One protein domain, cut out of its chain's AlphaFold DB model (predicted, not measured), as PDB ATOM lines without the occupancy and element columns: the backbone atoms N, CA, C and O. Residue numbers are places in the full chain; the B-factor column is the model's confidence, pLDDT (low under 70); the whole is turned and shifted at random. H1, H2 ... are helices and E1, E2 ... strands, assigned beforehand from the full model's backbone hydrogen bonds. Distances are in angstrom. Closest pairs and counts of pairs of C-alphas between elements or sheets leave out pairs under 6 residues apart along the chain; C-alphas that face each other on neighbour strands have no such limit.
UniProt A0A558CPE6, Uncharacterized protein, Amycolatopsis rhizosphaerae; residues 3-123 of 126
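This is residues 3 to 123 of the 126 residues of an uncharacterized protein of Amycolatopsis rhizosphaerae (UniProt A0A558CPE6). One antiparallel sheet of four strands makes a wall; H1 and H3 pack over one face of it, and H2 sits beyond them. After H3 a long loose arm, of which residues 98 to 109 stick out, passes the E1 edge and ends in H4, which stands off the other side of the sheet. The printed part has 121 residues, with named elements in the order E1 E2 E3 E4 H1 H2 H3 H4, the sheet order E1 - E2 - E3 - E4 and a mixed class of helices and strands. The whole is compact, with a radius of gyration of the C-alphas of 15.7 A, and spans 43 by 37 by 32 A.

Start with E1, residues 10 to 17, and E2, residues 21 to 28: they form an antiparallel hairpin at 176 degrees, with N 12 and O 26 2.9 A apart, within hydrogen-bond range. E2 and E3, residues 34 to 40, form the next hairpin, antiparallel at 178 degrees; look at N 25 and O 37, 2.8 A apart. E3 and E4, residues 43 to 50, form the third, antiparallel at 173 degrees, with N 38 and O 47 2.8 A apart. The four strands make a meander, each the antiparallel neighbour of the one before. H1, residues 52 to 59, is on the sheet at a height of 8.3 A, only just over E3, on which 3 of its C-alphas fall; the closest C-alphas are those of Phe 35 and Pro 52, 5.3 A apart. H2, residues 63 to 67, is not on the sheet, but is near H1. H3, residues 82 to 88, is on the same face as H1, over E2 at a height of 8.5 A, slantwise to the strands at 36 degrees on the local plane; the closest C-alphas of E2 and H3 are those of Asp 25 and Trp 82, 6.5 A apart. H2 and H3 are close but not clearly touching, with the C-alphas of Leu 66 and Phe 85 7.9 A apart. H4, residues 112 to 122, is not on the sheet and touches no helix. In H1, H2, H3 and H4 every O i to N i+4 pair is within hydrogen-bond range.

Find C-alpha 10 at (140.638, 216.137, 200.906); from there E1 runs 23.4 A to C-alpha 17. E2 covers 23.1 A, E3 20.5 A and E4 20.4 A. H1 is 10.5 A long, H2 6.1 A and H3 9.8 A. H4 runs 15.3 A, from C-alpha 112 at (139.816, 225.167, 179.986) to C-alpha 122 at (125.158, 223.212, 183.949).

The two C-alphas farthest apart are those of Arg 64 and Arg 112, 44.9 A. The printed part has no cut; the links H2 to H3 and H3 to H4 are long, with 14 and 23 residues. Look for low confidence, pLDDT under 70, at residues 98 to 109 and 122 to 123.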
ATOM      1  N   GLU A   3     151.611 218.341 196.755       73.19
ATOM      2  CA  GLU A   3     152.970 218.918 196.861       73.19
ATOM      3  C   GLU A   3     153.060 220.128 197.809       73.19
ATOM      4  O   GLU A   3     154.121 220.424 198.343       73.19
ATOM      5  N   ARG A   4     151.952 220.853 198.000       79.25
ATOM      6  CA  ARG A   4     151.905 222.075 198.813       79.25
ATOM      7  C   ARG A   4     151.398 221.817 200.232       79.25
ATOM      8  O   ARG A   4     151.782 222.542 201.140       79.25
ATOM      9  N   TYR A   5     150.538 220.816 200.391       81.56
ATOM     10  CA  TYR A   5     149.958 220.379 201.656       81.56
ATOM     11  C   TYR A   5     149.958 218.844 201.668       81.56
ATOM     12  O   TYR A   5     148.938 218.236 201.338       81.56
ATOM     13  N   PRO A   6     151.114 218.214 201.936       85.31
ATOM     14  CA  PRO A   6     151.245 216.759 201.866       85.31
ATOM     15  C   PRO A   6     150.355 216.056 202.890       85.31
ATOM     16  O   PRO A   6     149.808 215.008 202.579       85.31
ATOM     17  N   ASP A   7     150.127 216.695 204.036       88.00
ATOM     18  CA  ASP A   7     149.308 216.172 205.133       88.00
ATOM     19  C   ASP A   7     147.829 216.582 205.029       88.00
ATOM     20  O   ASP A   7     147.048 216.365 205.954       88.00
ATOM     21  N   ALA A   8     147.418 217.214 203.922       87.69
ATOM     22  CA  ALA A   8     146.028 217.614 203.749       87.69
ATOM     23  C   ALA A   8     145.142 216.410 203.429       87.69
ATOM     24  O   ALA A   8     145.331 215.731 202.419       87.69
ATOM     25  N   ARG A   9     144.102 216.237 204.242       90.44
ATOM     26  CA  ARG A   9     142.922 215.450 203.895       90.44
ATOM     27  C   ARG A   9     142.058 216.235 202.911       90.44
ATOM     28  O   ARG A   9     141.762 217.408 203.144       90.44
ATOM     29  N   ILE A  10     141.635 215.594 201.829       91.06
ATOM     30  CA  ILE A  10     140.638 216.137 200.906       91.06
ATOM     31  C   ILE A  10     139.318 215.466 201.233       91.06
ATOM     32  O   ILE A  10     139.236 214.243 201.243       91.06
ATOM     33  N   VAL A  11     138.300 216.275 201.486       92.75
ATOM     34  CA  VAL A  11     136.933 215.806 201.662       92.75
ATOM     35  C   VAL A  11     136.045 216.643 200.756       92.75
ATOM     36  O   VAL A  11     136.181 217.868 200.729       92.75
ATOM     37  N   GLY A  12     135.205 215.989 199.966       90.31
ATOM     38  CA  GLY A  12     134.313 216.641 199.020       90.31
ATOM     39  C   GLY A  12     132.933 216.013 199.065       90.31
ATOM     40  O   GLY A  12     132.818 214.800 199.180       90.31
ATOM     41  N   ARG A  13     131.920 216.867 198.949       89.31
ATOM     42  CA  ARG A  13     130.530 216.491 198.717       89.31
ATOM     43  C   ARG A  13     129.967 217.386 197.630       89.31
ATOM     44  O   ARG A  13     130.213 218.597 197.634       89.31
ATOM     45  N   VAL A  14     129.211 216.801 196.720       87.50
ATOM     46  CA  VAL A  14     128.420 217.491 195.711       87.50
ATOM     47  C   VAL A  14     127.025 216.896 195.738       87.50
ATOM     48  O   VAL A  14     126.858 215.684 195.751       87.50
ATOM     49  N   GLU A  15     126.032 217.772 195.712       87.00
ATOM     50  CA  GLU A  15     124.642 217.406 195.487       87.00
ATOM     51  C   GLU A  15     124.128 218.240 194.313       87.00
ATOM     52  O   GLU A  15     124.364 219.453 194.242       87.00
ATOM     53  N   ALA A  16     123.462 217.590 193.365       83.94
ATOM     54  CA  ALA A  16     122.835 218.239 192.229       83.94
ATOM     55  C   ALA A  16     121.397 217.741 192.067       83.94
ATOM     56  O   ALA A  16     121.169 216.638 191.579       83.94
ATOM     57  N   ASP A  17     120.437 218.597 192.409       82.31
ATOM     58  CA  ASP A  17     119.020 218.354 192.146       82.31
ATOM     59  C   ASP A  17     118.707 218.580 190.654       82.31
ATOM     60  O   ASP A  17     118.950 219.657 190.088       82.31
ATOM     61  N   ARG A  18     118.190 217.540 189.993       74.25
ATOM     62  CA  ARG A  18     117.696 217.558 188.605       74.25
ATOM     63  C   ARG A  18     116.314 216.901 188.480       74.25
ATOM     64  O   ARG A  18     116.001 216.341 187.431       74.25
ATOM     65  N   GLY A  19     115.492 216.976 189.525       78.69
ATOM     66  CA  GLY A  19     114.222 216.247 189.660       78.69
ATOM     67  C   GLY A  19     114.346 215.005 190.547       78.69
ATOM     68  O   GLY A  19     113.382 214.639 191.210       78.69
ATOM     69  N   GLU A  20     115.549 214.440 190.606       73.12
ATOM     70  CA  GLU A  20     116.073 213.595 191.681       73.12
ATOM     71  C   GLU A  20     117.447 214.168 192.081       73.12
ATOM     72  O   GLU A  20     118.049 214.922 191.303       73.12
ATOM     73  N   SER A  21     117.935 213.873 193.287       81.75
ATOM     74  CA  SER A  21     119.248 214.347 193.741       81.75
ATOM     75  C   SER A  21     120.336 213.359 193.337       81.75
ATOM     76  O   SER A  21     120.353 212.222 193.797       81.75
ATOM     77  N   HIS A  22     121.272 213.805 192.502       86.81
ATOM     78  CA  HIS A  22     122.545 213.119 192.306       86.81
ATOM     79  C   HIS A  22     123.517 213.528 193.409       86.81
ATOM     80  O   HIS A  22     123.698 214.731 193.636       86.81
ATOM     81  N   THR A  23     124.182 212.561 194.032       91.06
ATOM     82  CA  THR A  23     125.212 212.813 195.042       91.06
ATOM     83  C   THR A  23     126.571 212.294 194.587       91.06
ATOM     84  O   THR A  23     126.690 211.337 193.818       91.06
ATOM     85  N   GLU A  24     127.617 212.983 195.029       93.75
ATOM     86  CA  GLU A  24     129.004 212.581 194.836       93.75
ATOM     87  C   GLU A  24     129.821 212.962 196.077       93.75
ATOM     88  O   GLU A  24     129.935 214.140 196.424       93.75
ATOM     89  N   ASP A  25     130.416 211.969 196.725       95.25
ATOM     90  CA  ASP A  25     131.128 212.070 197.996       95.25
ATOM     91  C   ASP A  25     132.535 211.474 197.856       95.25
ATOM     92  O   ASP A  25     132.734 210.431 197.235       95.25
ATOM     93  N   ILE A  26     133.552 212.147 198.401       96.06
ATOM     94  CA  ILE A  26     134.952 211.713 198.310       96.06
ATOM     95  C   ILE A  26     135.716 212.014 199.594       96.06
ATOM     96  O   ILE A  26     135.673 213.132 200.115       96.06
ATOM     97  N   VAL A  27     136.515 211.049 200.044       96.44
ATOM     98  CA  VAL A  27     137.559 211.258 201.054       96.44
ATOM     99  C   VAL A  27     138.871 210.731 200.513       96.44
ATOM    100  O   VAL A  27     138.974 209.563 200.161       96.44
ATOM    101  N   TRP A  28     139.893 211.583 200.485       95.12
ATOM    102  CA  TRP A  28     141.243 211.219 200.076       95.12
ATOM    103  C   TRP A  28     142.258 211.658 201.130       95.12
ATOM    104  O   TRP A  28     142.438 212.852 201.401       95.12
ATOM    105  N   LEU A  29     142.914 210.672 201.737       94.94
ATOM    106  CA  LEU A  29     143.869 210.845 202.819       94.94
ATOM    107  C   LEU A  29     145.307 211.048 202.293       94.94
ATOM    108  O   LEU A  29     145.631 210.649 201.167       94.94
ATOM    109  N   PRO A  30     146.197 211.658 203.101       92.88
ATOM    110  CA  PRO A  30     147.601 211.896 202.742       92.88
ATOM    111  C   PRO A  30     148.367 210.661 202.252       92.88
ATOM    112  O   PRO A  30     149.123 210.745 201.278       92.88
ATOM    113  N   ASP A  31     148.135 209.515 202.892       91.00
ATOM    114  CA  ASP A  31     148.767 208.223 202.596       91.00
ATOM    115  C   ASP A  31     148.281 207.588 201.280       91.00
ATOM    116  O   ASP A  31     148.876 206.627 200.793       91.00
ATOM    117  N   GLY A  32     147.261 208.175 200.653       91.88
ATOM    118  CA  GLY A  32     146.660 207.702 199.415       91.88
ATOM    119  C   GLY A  32     145.378 206.900 199.610       91.88
ATOM    120  O   GLY A  32     144.731 206.623 198.602       91.88
ATOM    121  N   THR A  33     144.990 206.587 200.848       96.94
ATOM    122  CA  THR A  33     143.714 205.940 201.169       96.94
ATOM    123  C   THR A  33     142.561 206.806 200.663       96.94
ATOM    124  O   THR A  33     142.564 208.027 200.837       96.94
ATOM    125  N   LEU A  34     141.606 206.191 199.971       95.75
ATOM    126  CA  LEU A  34     140.579 206.880 199.197       95.75
ATOM    127  C   LEU A  34     139.278 206.086 199.262       95.75
ATOM    128  O   LEU A  34     139.313 204.868 199.103       95.75
ATOM    129  N   PHE A  35     138.156 206.791 199.348       96.62
ATOM    130  CA  PHE A  35     136.905 206.315 198.770       96.62
ATOM    131  C   PHE A  35     136.248 207.441 197.964       96.62
ATOM    132  O   PHE A  35     136.483 208.626 198.221       96.62
ATOM    133  N   HIS A  36     135.440 207.054 196.988       96.56
ATOM    134  CA  HIS A  36     134.585 207.922 196.193       96.56
ATOM    135  C   HIS A  36     133.281 207.183 195.910       96.56
ATOM    136  O   HIS A  36     133.324 206.059 195.412       96.56
ATOM    137  N   ALA A  37     132.157 207.803 196.252       95.38
ATOM    138  CA  ALA A  37     130.813 207.299 196.017       95.38
ATOM    139  C   ALA A  37     130.060 208.298 195.137       95.38
ATOM    140  O   ALA A  37     130.107 209.500 195.396       95.38
ATOM    141  N   SER A  38     129.382 207.831 194.094       94.56
ATOM    142  CA  SER A  38     128.579 208.687 193.225       94.56
ATOM    143  C   SER A  38     127.397 207.933 192.656       94.56
ATOM    144  O   SER A  38     127.548 206.837 192.119       94.56
ATOM    145  N   GLY A  39     126.222 208.543 192.707       90.00
ATOM    146  CA  GLY A  39     125.041 207.886 192.189       90.00
ATOM    147  C   GLY A  39     123.783 208.712 192.316       90.00
ATOM    148  O   GLY A  39     123.792 209.889 192.681       90.00
ATOM    149  N   TRP A  40     122.693 208.082 191.920       84.19
ATOM    150  CA  TRP A  40     121.353 208.580 192.155       84.19
ATOM    151  C   TRP A  40     120.655 207.549 193.041       84.19
ATOM    152  O   TRP A  40     120.714 206.362 192.708       84.19
ATOM    153  N   PRO A  41     120.016 207.956 194.145       73.31
ATOM    154  CA  PRO A  41     119.326 207.025 195.029       73.31
ATOM    155  C   PRO A  41     118.327 206.152 194.261       73.31
ATOM    156  O   PRO A  41     117.490 206.670 193.521       73.31
ATOM    157  N   GLY A  42     118.423 204.830 194.418       72.19
ATOM    158  CA  GLY A  42     117.527 203.870 193.770       72.19
ATOM    159  C   GLY A  42     117.678 203.741 192.248       72.19
ATOM    160  O   GLY A  42     116.810 203.140 191.607       72.19
ATOM    161  N   MET A  43     118.745 204.288 191.648       75.94
ATOM    162  CA  MET A  43     119.085 204.041 190.246       75.94
ATOM    163  C   MET A  43     120.477 203.435 190.092       75.94
ATOM    164  O   MET A  43     121.491 204.037 190.442       75.94
ATOM    165  N   ASP A  44     120.520 202.285 189.424       74.94
ATOM    166  CA  ASP A  44     121.765 201.657 189.006       74.94
ATOM    167  C   ASP A  44     122.402 202.335 187.775       74.94
ATOM    168  O   ASP A  44     121.694 202.729 186.836       74.94
ATOM    169  N   PRO A  45     123.747 202.362 187.684       76.94
ATOM    170  CA  PRO A  45     124.693 201.902 188.700       76.94
ATOM    171  C   PRO A  45     125.044 203.006 189.708       76.94
ATOM    172  O   PRO A  45     125.286 204.152 189.319       76.94
ATOM    173  N   TRP A  46     125.192 202.623 190.975       88.50
ATOM    174  CA  TRP A  46     125.955 203.413 191.939       88.50
ATOM    175  C   TRP A  46     127.450 203.123 191.783       88.50
ATOM    176  O   TRP A  46     127.888 201.969 191.806       88.50
ATOM    177  N   GLU A  47     128.259 204.163 191.605       92.50
ATOM    178  CA  GLU A  47     129.707 204.033 191.482       92.50
ATOM    179  C   GLU A  47     130.361 204.161 192.860       92.50
ATOM    180  O   GLU A  47     130.318 205.219 193.481       92.50
ATOM    181  N   LEU A  48     131.013 203.091 193.319       94.44
ATOM    182  CA  LEU A  48     131.888 203.108 194.490       94.44
ATOM    183  C   LEU A  48     133.312 202.733 194.063       94.44
ATOM    184  O   LEU A  48     133.553 201.661 193.506       94.44
ATOM    185  N   THR A  49     134.269 203.621 194.314       95.50
ATOM    186  CA  THR A  49     135.696 203.405 194.048       95.50
ATOM    187  C   THR A  49     136.504 203.594 195.324       95.50
ATOM    188  O   THR A  49     136.290 204.550 196.062       95.50
ATOM    189  N   GLY A  50     137.501 202.738 195.547       96.06
ATOM    190  CA  GLY A  50     138.340 202.789 196.745       96.06
ATOM    191  C   GLY A  50     137.786 201.922 197.873       96.06
ATOM    192  O   GLY A  50     137.080 200.955 197.609       96.06
ATOM    193  N   ASP A  51     138.166 202.237 199.108       96.94
ATOM    194  CA  ASP A  51     137.853 201.431 200.289       96.94
ATOM    195  C   ASP A  51     137.398 202.338 201.454       96.94
ATOM    196  O   ASP A  51     138.237 202.980 202.104       96.94
ATOM    197  N   PRO A  52     136.079 202.430 201.718       97.31
ATOM    198  CA  PRO A  52     135.558 203.226 202.824       97.31
ATOM    199  C   PRO A  52     135.950 202.652 204.195       97.31
ATOM    200  O   PRO A  52     136.188 203.430 205.120       97.31
ATOM    201  N   HIS A  53     136.131 201.332 204.326       97.69
ATOM    202  CA  HIS A  53     136.613 200.706 205.564       97.69
ATOM    203  C   HIS A  53     138.056 201.114 205.866       97.69
ATOM    204  O   HIS A  53     138.386 201.468 207.000       97.69
ATOM    205  N   ALA A  54     138.919 201.154 204.848       97.88
ATOM    206  CA  ALA A  54     140.284 201.656 205.010       97.88
ATOM    207  C   ALA A  54     140.305 203.136 205.423       97.88
ATOM    208  O   ALA A  54     141.114 203.525 206.268       97.88
ATOM    209  N   VAL A  55     139.405 203.961 204.872       97.44
ATOM    210  CA  VAL A  55     139.245 205.366 205.287       97.44
ATOM    211  C   VAL A  55     138.798 205.459 206.747       97.44
ATOM    212  O   VAL A  55     139.402 206.216 207.510       97.44
ATOM    213  N   ALA A  56     137.788 204.686 207.153       97.25
ATOM    214  CA  ALA A  56     137.293 204.662 208.527       97.25
ATOM    215  C   ALA A  56     138.410 204.284 209.511       97.25
ATOM    216  O   ALA A  56     138.683 205.023 210.462       97.25
ATOM    217  N   ALA A  57     139.138 203.204 209.218       97.19
ATOM    218  CA  ALA A  57     140.260 202.737 210.024       97.19
ATOM    219  C   ALA A  57     141.382 203.783 210.130       97.19
ATOM    220  O   ALA A  57     141.890 204.042 211.222       97.19
ATOM    221  N   ALA A  58     141.750 204.424 209.017       96.06
ATOM    222  CA  ALA A  58     142.798 205.442 208.988       96.06
ATOM    223  C   ALA A  58     142.426 206.716 209.768       96.06
ATOM    224  O   ALA A  58     143.307 207.392 210.303       96.06
ATOM    225  N   LEU A  59     141.134 207.038 209.862       94.44
ATOM    226  CA  LEU A  59     140.618 208.164 210.644       94.44
ATOM    227  C   LEU A  59     140.271 207.794 212.096       94.44
ATOM    228  O   LEU A  59     139.928 208.679 212.878       94.44
ATOM    229  N   GLY A  60     140.376 206.515 212.471       95.75
ATOM    230  CA  GLY A  60     139.987 206.026 213.795       95.75
ATOM    231  C   GLY A  60     138.476 206.076 214.044       95.75
ATOM    232  O   GLY A  60     138.055 206.144 215.199       95.75
ATOM    233  N   ILE A  61     137.669 206.064 212.980       96.19
ATOM    234  CA  ILE A  61     136.213 205.931 213.062       96.19
ATOM    235  C   ILE A  61     135.919 204.483 213.455       96.19
ATOM    236  O   ILE A  61     136.369 203.550 212.795       96.19
ATOM    237  N   THR A  62     135.218 204.303 214.571       96.38
ATOM    238  CA  THR A  62     134.916 202.973 215.118       96.38
ATOM    239  C   THR A  62     133.575 202.460 214.612       96.38
ATOM    240  O   THR A  62     132.694 203.274 214.343       96.38
ATOM    241  N   ASP A  63     133.378 201.141 214.608       95.12
ATOM    242  CA  ASP A  63     132.089 200.511 214.273       95.12
ATOM    243  C   ASP A  63     130.944 201.110 215.094       95.12
ATOM    244  O   ASP A  63     129.916 201.488 214.554       95.12
ATOM    245  N   ARG A  64     131.174 201.349 216.390       96.12
ATOM    246  CA  ARG A  64     130.202 202.029 217.254       96.12
ATOM    247  C   ARG A  64     129.823 203.426 216.743       96.12
ATOM    248  O   ARG A  64     128.679 203.831 216.874       96.12
ATOM    249  N   THR A  65     130.781 204.192 216.222       95.69
ATOM    250  CA  THR A  65     130.517 205.532 215.670       95.69
ATOM    251  C   THR A  65     129.680 205.457 214.399       95.69
ATOM    252  O   THR A  65     128.858 206.340 214.175       95.69
ATOM    253  N   LEU A  66     129.898 204.423 213.584       96.12
ATOM    254  CA  LEU A  66     129.104 204.155 212.389       96.12
ATOM    255  C   LEU A  66     127.681 203.722 212.775       96.12
ATOM    256  O   LEU A  66     126.723 204.323 212.306       96.12
ATOM    257  N   GLU A  67     127.547 202.788 213.722       95.69
ATOM    258  CA  GLU A  67     126.263 202.331 214.277       95.69
ATOM    259  C   GLU A  67     125.454 203.475 214.913       95.69
ATOM    260  O   GLU A  67     124.250 203.575 214.696       95.69
ATOM    261  N   ASP A  68     126.103 204.362 215.679       94.88
ATOM    262  CA  ASP A  68     125.455 205.521 216.315       94.88
ATOM    263  C   ASP A  68     124.840 206.491 215.273       94.88
ATOM    264  O   ASP A  68     123.980 207.303 215.628       94.88
ATOM    265  N   LEU A  69     125.270 206.413 214.006       92.94
ATOM    266  CA  LEU A  69     124.782 207.204 212.871       92.94
ATOM    267  C   LEU A  69     124.047 206.372 211.808       92.94
ATOM    268  O   LEU A  69     123.727 206.913 210.759       92.94
ATOM    269  N   ASP A  70     123.765 205.094 212.080       95.44
ATOM    270  CA  ASP A  70     123.101 204.179 211.137       95.44
ATOM    271  C   ASP A  70     123.849 204.025 209.793       95.44
ATOM    272  O   ASP A  70     123.250 203.833 208.739       95.44
ATOM    273  N   ILE A  71     125.184 204.126 209.819       95.94
ATOM    274  CA  ILE A  71     126.038 203.942 208.641       95.94
ATOM    275  C   ILE A  71     126.492 202.482 208.581       95.94
ATOM    276  O   ILE A  71     127.329 202.058 209.379       95.94
ATOM    277  N   ASP A  72     126.005 201.734 207.595       96.19
ATOM    278  CA  ASP A  72     126.485 200.386 207.280       96.19
ATOM    279  C   ASP A  72     127.359 200.414 206.018       96.19
ATOM    280  O   ASP A  72     126.863 200.545 204.906       96.19
ATOM    281  N   LEU A  73     128.682 200.299 206.181       95.81
ATOM    282  CA  LEU A  73     129.622 200.302 205.051       95.81
ATOM    283  C   LEU A  73     129.600 198.999 204.229       95.81
ATOM    284  O   LEU A  73     130.238 198.952 203.176       95.81
ATOM    285  N   ASP A  74     128.911 197.959 204.707       95.69
ATOM    286  CA  ASP A  74     128.748 196.676 204.016       95.69
ATOM    287  C   ASP A  74     127.408 196.566 203.257       95.69
ATOM    288  O   ASP A  74     127.197 195.579 202.542       95.69
ATOM    289  N   ALA A  75     126.521 197.561 203.382       93.75
ATOM    290  CA  ALA A  75     125.264 197.639 202.636       93.75
ATOM    291  C   ALA A  75     125.482 197.928 201.136       93.75
ATOM    292  O   ALA A  75     126.604 198.189 200.678       93.75
ATOM    293  N   GLU A  76     124.406 197.869 200.341       91.56
ATOM    294  CA  GLU A  76     124.495 198.266 198.932       91.56
ATOM    295  C   GLU A  76     124.862 199.761 198.844       91.56
ATOM    296  O   GLU A  76     124.357 200.563 199.629       91.56
ATOM    297  N   PRO A  77     125.769 200.180 197.938       90.69
ATOM    298  CA  PRO A  77     126.281 201.549 197.952       90.69
ATOM    299  C   PRO A  77     125.223 202.652 197.827       90.69
ATOM    300  O   PRO A  77     125.471 203.762 198.280       90.69
ATOM    301  N   ASP A  78     124.072 202.382 197.221       88.50
ATOM    302  CA  ASP A  78     122.949 203.316 197.120       88.50
ATOM    303  C   ASP A  78     122.067 203.372 198.379       88.50
ATOM    304  O   ASP A  78     121.248 204.283 198.504       88.50
ATOM    305  N   GLU A  79     122.258 202.446 199.319       89.44
ATOM    306  CA  GLU A  79     121.602 202.412 200.630       89.44
ATOM    307  C   GLU A  79     122.429 203.109 201.725       89.44
ATOM    308  O   GLU A  79     121.913 203.393 202.805       89.44
ATOM    309  N   VAL A  80     123.708 203.408 201.466       92.06
ATOM    310  CA  VAL A  80     124.603 204.048 202.441       92.06
ATOM    311  C   VAL A  80     124.468 205.571 202.399       92.06
ATOM    312  O   VAL A  80     124.691 206.208 201.367       92.06
ATOM    313  N   GLU A  81     124.231 206.187 203.559       90.38
ATOM    314  CA  GLU A  81     124.268 207.645 203.740       90.38
ATOM    315  C   GLU A  81     125.718 208.175 203.731       90.38
ATOM    316  O   GLU A  81     126.306 208.551 204.752       90.38
ATOM    317  N   TRP A  82     126.337 208.218 202.543       93.75
ATOM    318  CA  TRP A  82     127.728 208.665 202.353       93.75
ATOM    319  C   TRP A  82     127.979 210.085 202.838       93.75
ATOM    320  O   TRP A  82     129.094 210.407 203.257       93.75
ATOM    321  N   ALA A  83     126.946 210.927 202.820       90.88
ATOM    322  CA  ALA A  83     127.002 212.248 203.401       90.88
ATOM    323  C   ALA A  83     127.439 212.167 204.875       90.88
ATOM    324  O   ALA A  83     128.463 212.743 205.253       90.88
ATOM    325  N   ASP A  84     126.764 211.389 205.706       92.31
ATOM    326  CA  ASP A  84     127.107 211.311 207.126       92.31
ATOM    327  C   ASP A  84     128.515 210.736 207.342       92.31
ATOM    328  O   ASP A  84     129.282 211.252 208.166       92.31
ATOM    329  N   PHE A  85     128.940 209.788 206.500       95.00
ATOM    330  CA  PHE A  85     130.313 209.278 206.516       95.00
ATOM    331  C   PHE A  85     131.363 210.349 206.159       95.00
ATOM    332  O   PHE A  85     132.391 210.475 206.825       95.00
ATOM    333  N   VAL A  86     131.108 211.183 205.150       93.62
ATOM    334  CA  VAL A  86     131.965 212.324 204.775       93.62
ATOM    335  C   VAL A  86     132.003 213.391 205.873       93.62
ATOM    336  O   VAL A  86     133.047 214.010 206.092       93.62
ATOM    337  N   SER A  87     130.897 213.599 206.589       91.88
ATOM    338  CA  SER A  87     130.822 214.515 207.734       91.88
ATOM    339  C   SER A  87     131.644 214.010 208.923       91.88
ATOM    340  O   SER A  87     132.452 214.766 209.472       91.88
ATOM    341  N   LEU A  88     131.574 212.714 209.251       92.81
ATOM    342  CA  LEU A  88     132.512 212.077 210.188       92.81
ATOM    343  C   LEU A  88     133.952 212.265 209.731       92.81
ATOM    344  O   LEU A  88     134.828 212.666 210.505       92.81
ATOM    345  N   ALA A  89     134.186 212.023 208.444       92.25
ATOM    346  CA  ALA A  89     135.482 212.216 207.853       92.25
ATOM    347  C   ALA A  89     135.903 213.678 207.846       92.25
ATOM    348  O   ALA A  89     137.076 213.886 207.615       92.25
ATOM    349  N   LEU A  90     135.049 214.677 208.106       89.62
ATOM    350  CA  LEU A  90     135.449 216.070 208.321       89.62
ATOM    351  C   LEU A  90     135.816 216.375 209.781       89.62
ATOM    352  O   LEU A  90     136.743 217.159 210.021       89.62
ATOM    353  N   GLY A  91     135.169 215.721 210.744       86.88
ATOM    354  CA  GLY A  91     135.389 215.935 212.175       86.88
ATOM    355  C   GLY A  91     135.132 217.390 212.582       86.88
ATOM    356  O   GLY A  91     134.178 218.012 212.134       86.88
ATOM    357  N   GLU A  92     136.017 217.983 213.388       84.06
ATOM    358  CA  GLU A  92     135.885 219.388 213.830       84.06
ATOM    359  C   GLU A  92     135.928 220.416 212.685       84.06
ATOM    360  O   GLU A  92     135.551 221.573 212.872       84.06
ATOM    361  N   ALA A  93     136.403 220.012 211.504       82.44
ATOM    362  CA  ALA A  93     136.411 220.854 210.316       82.44
ATOM    363  C   ALA A  93     135.083 220.813 209.543       82.44
ATOM    364  O   ALA A  93     134.993 221.474 208.508       82.44
ATOM    365  N   ASP A  94     134.085 220.047 210.005       81.38
ATOM    366  CA  ASP A  94     132.768 219.982 209.379       81.38
ATOM    367  C   ASP A  94     132.080 221.362 209.453       81.38
ATOM    368  O   ASP A  94     131.781 221.862 210.545       81.38
ATOM    369  N   PRO A  95     131.837 222.022 208.304       72.31
ATOM    370  CA  PRO A  95     131.199 223.326 208.285       72.31
ATOM    371  C   PRO A  95     129.672 223.260 208.436       72.31
ATOM    372  O   PRO A  95     129.061 224.300 208.685       72.31
ATOM    373  N   TRP A  96     129.038 222.096 208.264       70.12
ATOM    374  CA  TRP A  96     127.582 221.949 208.171       70.12
ATOM    375  C   TRP A  96     126.834 222.106 209.506       70.12
ATOM    376  O   TRP A  96     125.779 222.744 209.505       70.12
ATOM    377  N   PRO A  97     127.372 221.669 210.661       70.31
ATOM    378  CA  PRO A  97     126.787 221.974 211.968       70.31
ATOM    379  C   PRO A  97     126.874 223.460 212.360       70.31
ATOM    380  O   PRO A  97     126.225 223.899 213.315       70.31
ATOM    381  N   LEU A  98     127.695 224.265 211.673       63.41
ATOM    382  CA  LEU A  98     127.921 225.661 212.041       63.41
ATOM    383  C   LEU A  98     126.744 226.538 211.597       63.41
ATOM    384  O   LEU A  98     126.543 226.813 210.419       63.41
ATOM    385  N   SER A  99     126.034 227.110 212.571       59.84
ATOM    386  CA  SER A  99     124.925 228.055 212.338       59.84
ATOM    387  C   SER A  99     125.300 229.334 211.561       59.84
ATOM    388  O   SER A  99     124.413 230.091 211.162       59.84
ATOM    389  N   ARG A 100     126.600 229.611 211.363       59.84
ATOM    390  CA  ARG A 100     127.134 230.764 210.614       59.84
ATOM    391  C   ARG A 100     128.454 230.402 209.916       59.84
ATOM    392  O   ARG A 100     129.517 230.708 210.463       59.84
ATOM    393  N   PRO A 101     128.426 229.772 208.731       60.06
ATOM    394  CA  PRO A 101     129.648 229.454 208.003       60.06
ATOM    395  C   PRO A 101     130.420 230.738 207.669       60.06
ATOM    396  O   PRO A 101     129.870 231.701 207.127       60.06
ATOM    397  N   GLN A 102     131.711 230.770 208.004       57.88
ATOM    398  CA  GLN A 102     132.582 231.887 207.652       57.88
ATOM    399  C   GLN A 102     133.008 231.738 206.187       57.88
ATOM    400  O   GLN A 102     133.891 230.951 205.852       57.88
ATOM    401  N   VAL A 103     132.352 232.484 205.295       54.62
ATOM    402  CA  VAL A 103     132.614 232.422 203.851       54.62
ATOM    403  C   VAL A 103     134.030 232.916 203.556       54.62
ATOM    404  O   VAL A 103     134.332 234.101 203.686       54.62
ATOM    405  N   SER A 104     134.893 232.004 203.114       57.53
ATOM    406  CA  SER A 104     136.207 232.333 202.559       57.53
ATOM    407  C   SER A 104     136.156 232.201 201.039       57.53
ATOM    408  O   SER A 104     135.945 231.116 200.504       57.53
ATOM    409  N   ALA A 105     136.336 233.313 200.322       55.56
ATOM    410  CA  ALA A 105     136.349 233.320 198.863       55.56
ATOM    411  C   ALA A 105     137.735 232.916 198.341       55.56
ATOM    412  O   ALA A 105     138.666 233.724 198.301       55.56
ATOM    413  N   PHE A 106     137.877 231.666 197.905       56.81
ATOM    414  CA  PHE A 106     139.061 231.223 197.175       56.81
ATOM    415  C   PHE A 106     138.851 231.419 195.675       56.81
ATOM    416  O   PHE A 106     137.849 230.994 195.103       56.81
ATOM    417  N   ARG A 107     139.822 232.042 195.000       54.88
ATOM    418  CA  ARG A 107     139.808 232.135 193.537       54.88
ATOM    419  C   ARG A 107     140.238 230.793 192.945       54.88
ATOM    420  O   ARG A 107     141.428 230.563 192.729       54.88
ATOM    421  N   VAL A 108     139.275 229.924 192.664       63.31
ATOM    422  CA  VAL A 108     139.521 228.680 191.928       63.31
ATOM    423  C   VAL A 108     139.772 229.027 190.456       63.31
ATOM    424  O   VAL A 108     138.989 229.728 189.819       63.31
ATOM    425  N   ARG A 109     140.907 228.580 189.907       69.19
ATOM    426  CA  ARG A 109     141.169 228.621 188.463       69.19
ATOM    427  C   ARG A 109     140.887 227.240 187.895       69.19
ATOM    428  O   ARG A 109     141.670 226.320 188.109       69.19
ATOM    429  N   HIS A 110     139.793 227.107 187.161       72.94
ATOM    430  CA  HIS A 110     139.523 225.895 186.399       72.94
ATOM    431  C   HIS A 110     140.412 225.847 185.156       72.94
ATOM    432  O   HIS A 110     140.750 226.876 184.562       72.94
ATOM    433  N   THR A 111     140.800 224.643 184.746       81.31
ATOM    434  CA  THR A 111     141.410 224.451 183.430       81.31
ATOM    435  C   THR A 111     140.337 224.614 182.349       81.31
ATOM    436  O   THR A 111     139.164 224.324 182.580       81.31
ATOM    437  N   ARG A 112     140.732 225.037 181.140       78.81
ATOM    438  CA  ARG A 112     139.816 225.167 179.986       78.81
ATOM    439  C   ARG A 112     138.935 223.920 179.756       78.81
ATOM    440  O   ARG A 112     137.744 224.094 179.506       78.81
ATOM    441  N   PRO A 113     139.469 222.681 179.838       78.50
ATOM    442  CA  PRO A 113     138.656 221.470 179.735       78.50
ATOM    443  C   PRO A 113     137.591 221.342 180.831       78.50
ATOM    444  O   PRO A 113     136.450 221.013 180.510       78.50
ATOM    445  N   CYS A 114     137.936 221.635 182.091       74.56
ATOM    446  CA  CYS A 114     136.991 221.602 183.210       74.56
ATOM    447  C   CYS A 114     135.889 222.654 183.040       74.56
ATOM    448  O   CYS A 114     134.718 222.324 183.185       74.56
ATOM    449  N   THR A 115     136.243 223.886 182.652       78.69
ATOM    450  CA  THR A 115     135.269 224.954 182.376       78.69
ATOM    451  C   THR A 115     134.280 224.542 181.292       78.69
ATOM    452  O   THR A 115     133.081 224.565 181.530       78.69
ATOM    453  N   ARG A 116     134.768 224.048 180.148       78.56
ATOM    454  CA  ARG A 116     133.908 223.618 179.033       78.56
ATOM    455  C   ARG A 116     132.986 222.452 179.405       78.56
ATOM    456  O   ARG A 116     131.886 222.342 178.871       78.56
ATOM    457  N   ARG A 117     133.447 221.542 180.271       76.44
ATOM    458  CA  ARG A 117     132.630 220.423 180.764       76.44
ATOM    459  C   ARG A 117     131.531 220.922 181.700       76.44
ATOM    460  O   ARG A 117     130.391 220.515 181.522       76.44
ATOM    461  N   MET A 118     131.850 221.830 182.623       79.62
ATOM    462  CA  MET A 118     130.852 222.456 183.497       79.62
ATOM    463  C   MET A 118     129.837 223.278 182.700       79.62
ATOM    464  O   MET A 118     128.643 223.124 182.909       79.62
ATOM    465  N   GLU A 119     130.289 224.086 181.738       80.94
ATOM    466  CA  GLU A 119     129.404 224.850 180.850       80.94
ATOM    467  C   GLU A 119     128.427 223.921 180.123       80.94
ATOM    468  O   GLU A 119     127.229 224.140 180.195       80.94
ATOM    469  N   ARG A 120     128.896 222.820 179.520       74.31
ATOM    470  CA  ARG A 120     128.000 221.842 178.871       74.31
ATOM    471  C   ARG A 120     126.994 221.174 179.809       74.31
ATOM    472  O   ARG A 120     125.932 220.780 179.345       74.31
ATOM    473  N   LEU A 121     127.367 220.941 181.064       71.44
ATOM    474  CA  LEU A 121     126.541 220.198 182.019       71.44
ATOM    475  C   LEU A 121     125.523 221.094 182.732       71.44
ATOM    476  O   LEU A 121     124.419 220.643 183.038       71.44
ATOM    477  N   PHE A 122     125.892 222.341 183.027       66.81
ATOM    478  CA  PHE A 122     125.158 223.212 183.949       66.81
ATOM    479  C   PHE A 122     124.637 224.500 183.313       66.81
ATOM    480  O   PHE A 122     123.756 225.131 183.888       66.81
ATOM    481  N   LEU A 123     125.144 224.891 182.145       68.25
ATOM    482  CA  LEU A 123     124.601 226.010 181.387       68.25
ATOM    483  C   LEU A 123     123.861 225.427 180.176       68.25
ATOM    484  O   LEU A 123     124.506 224.830 179.312       68.25
TER     485      LEU A 123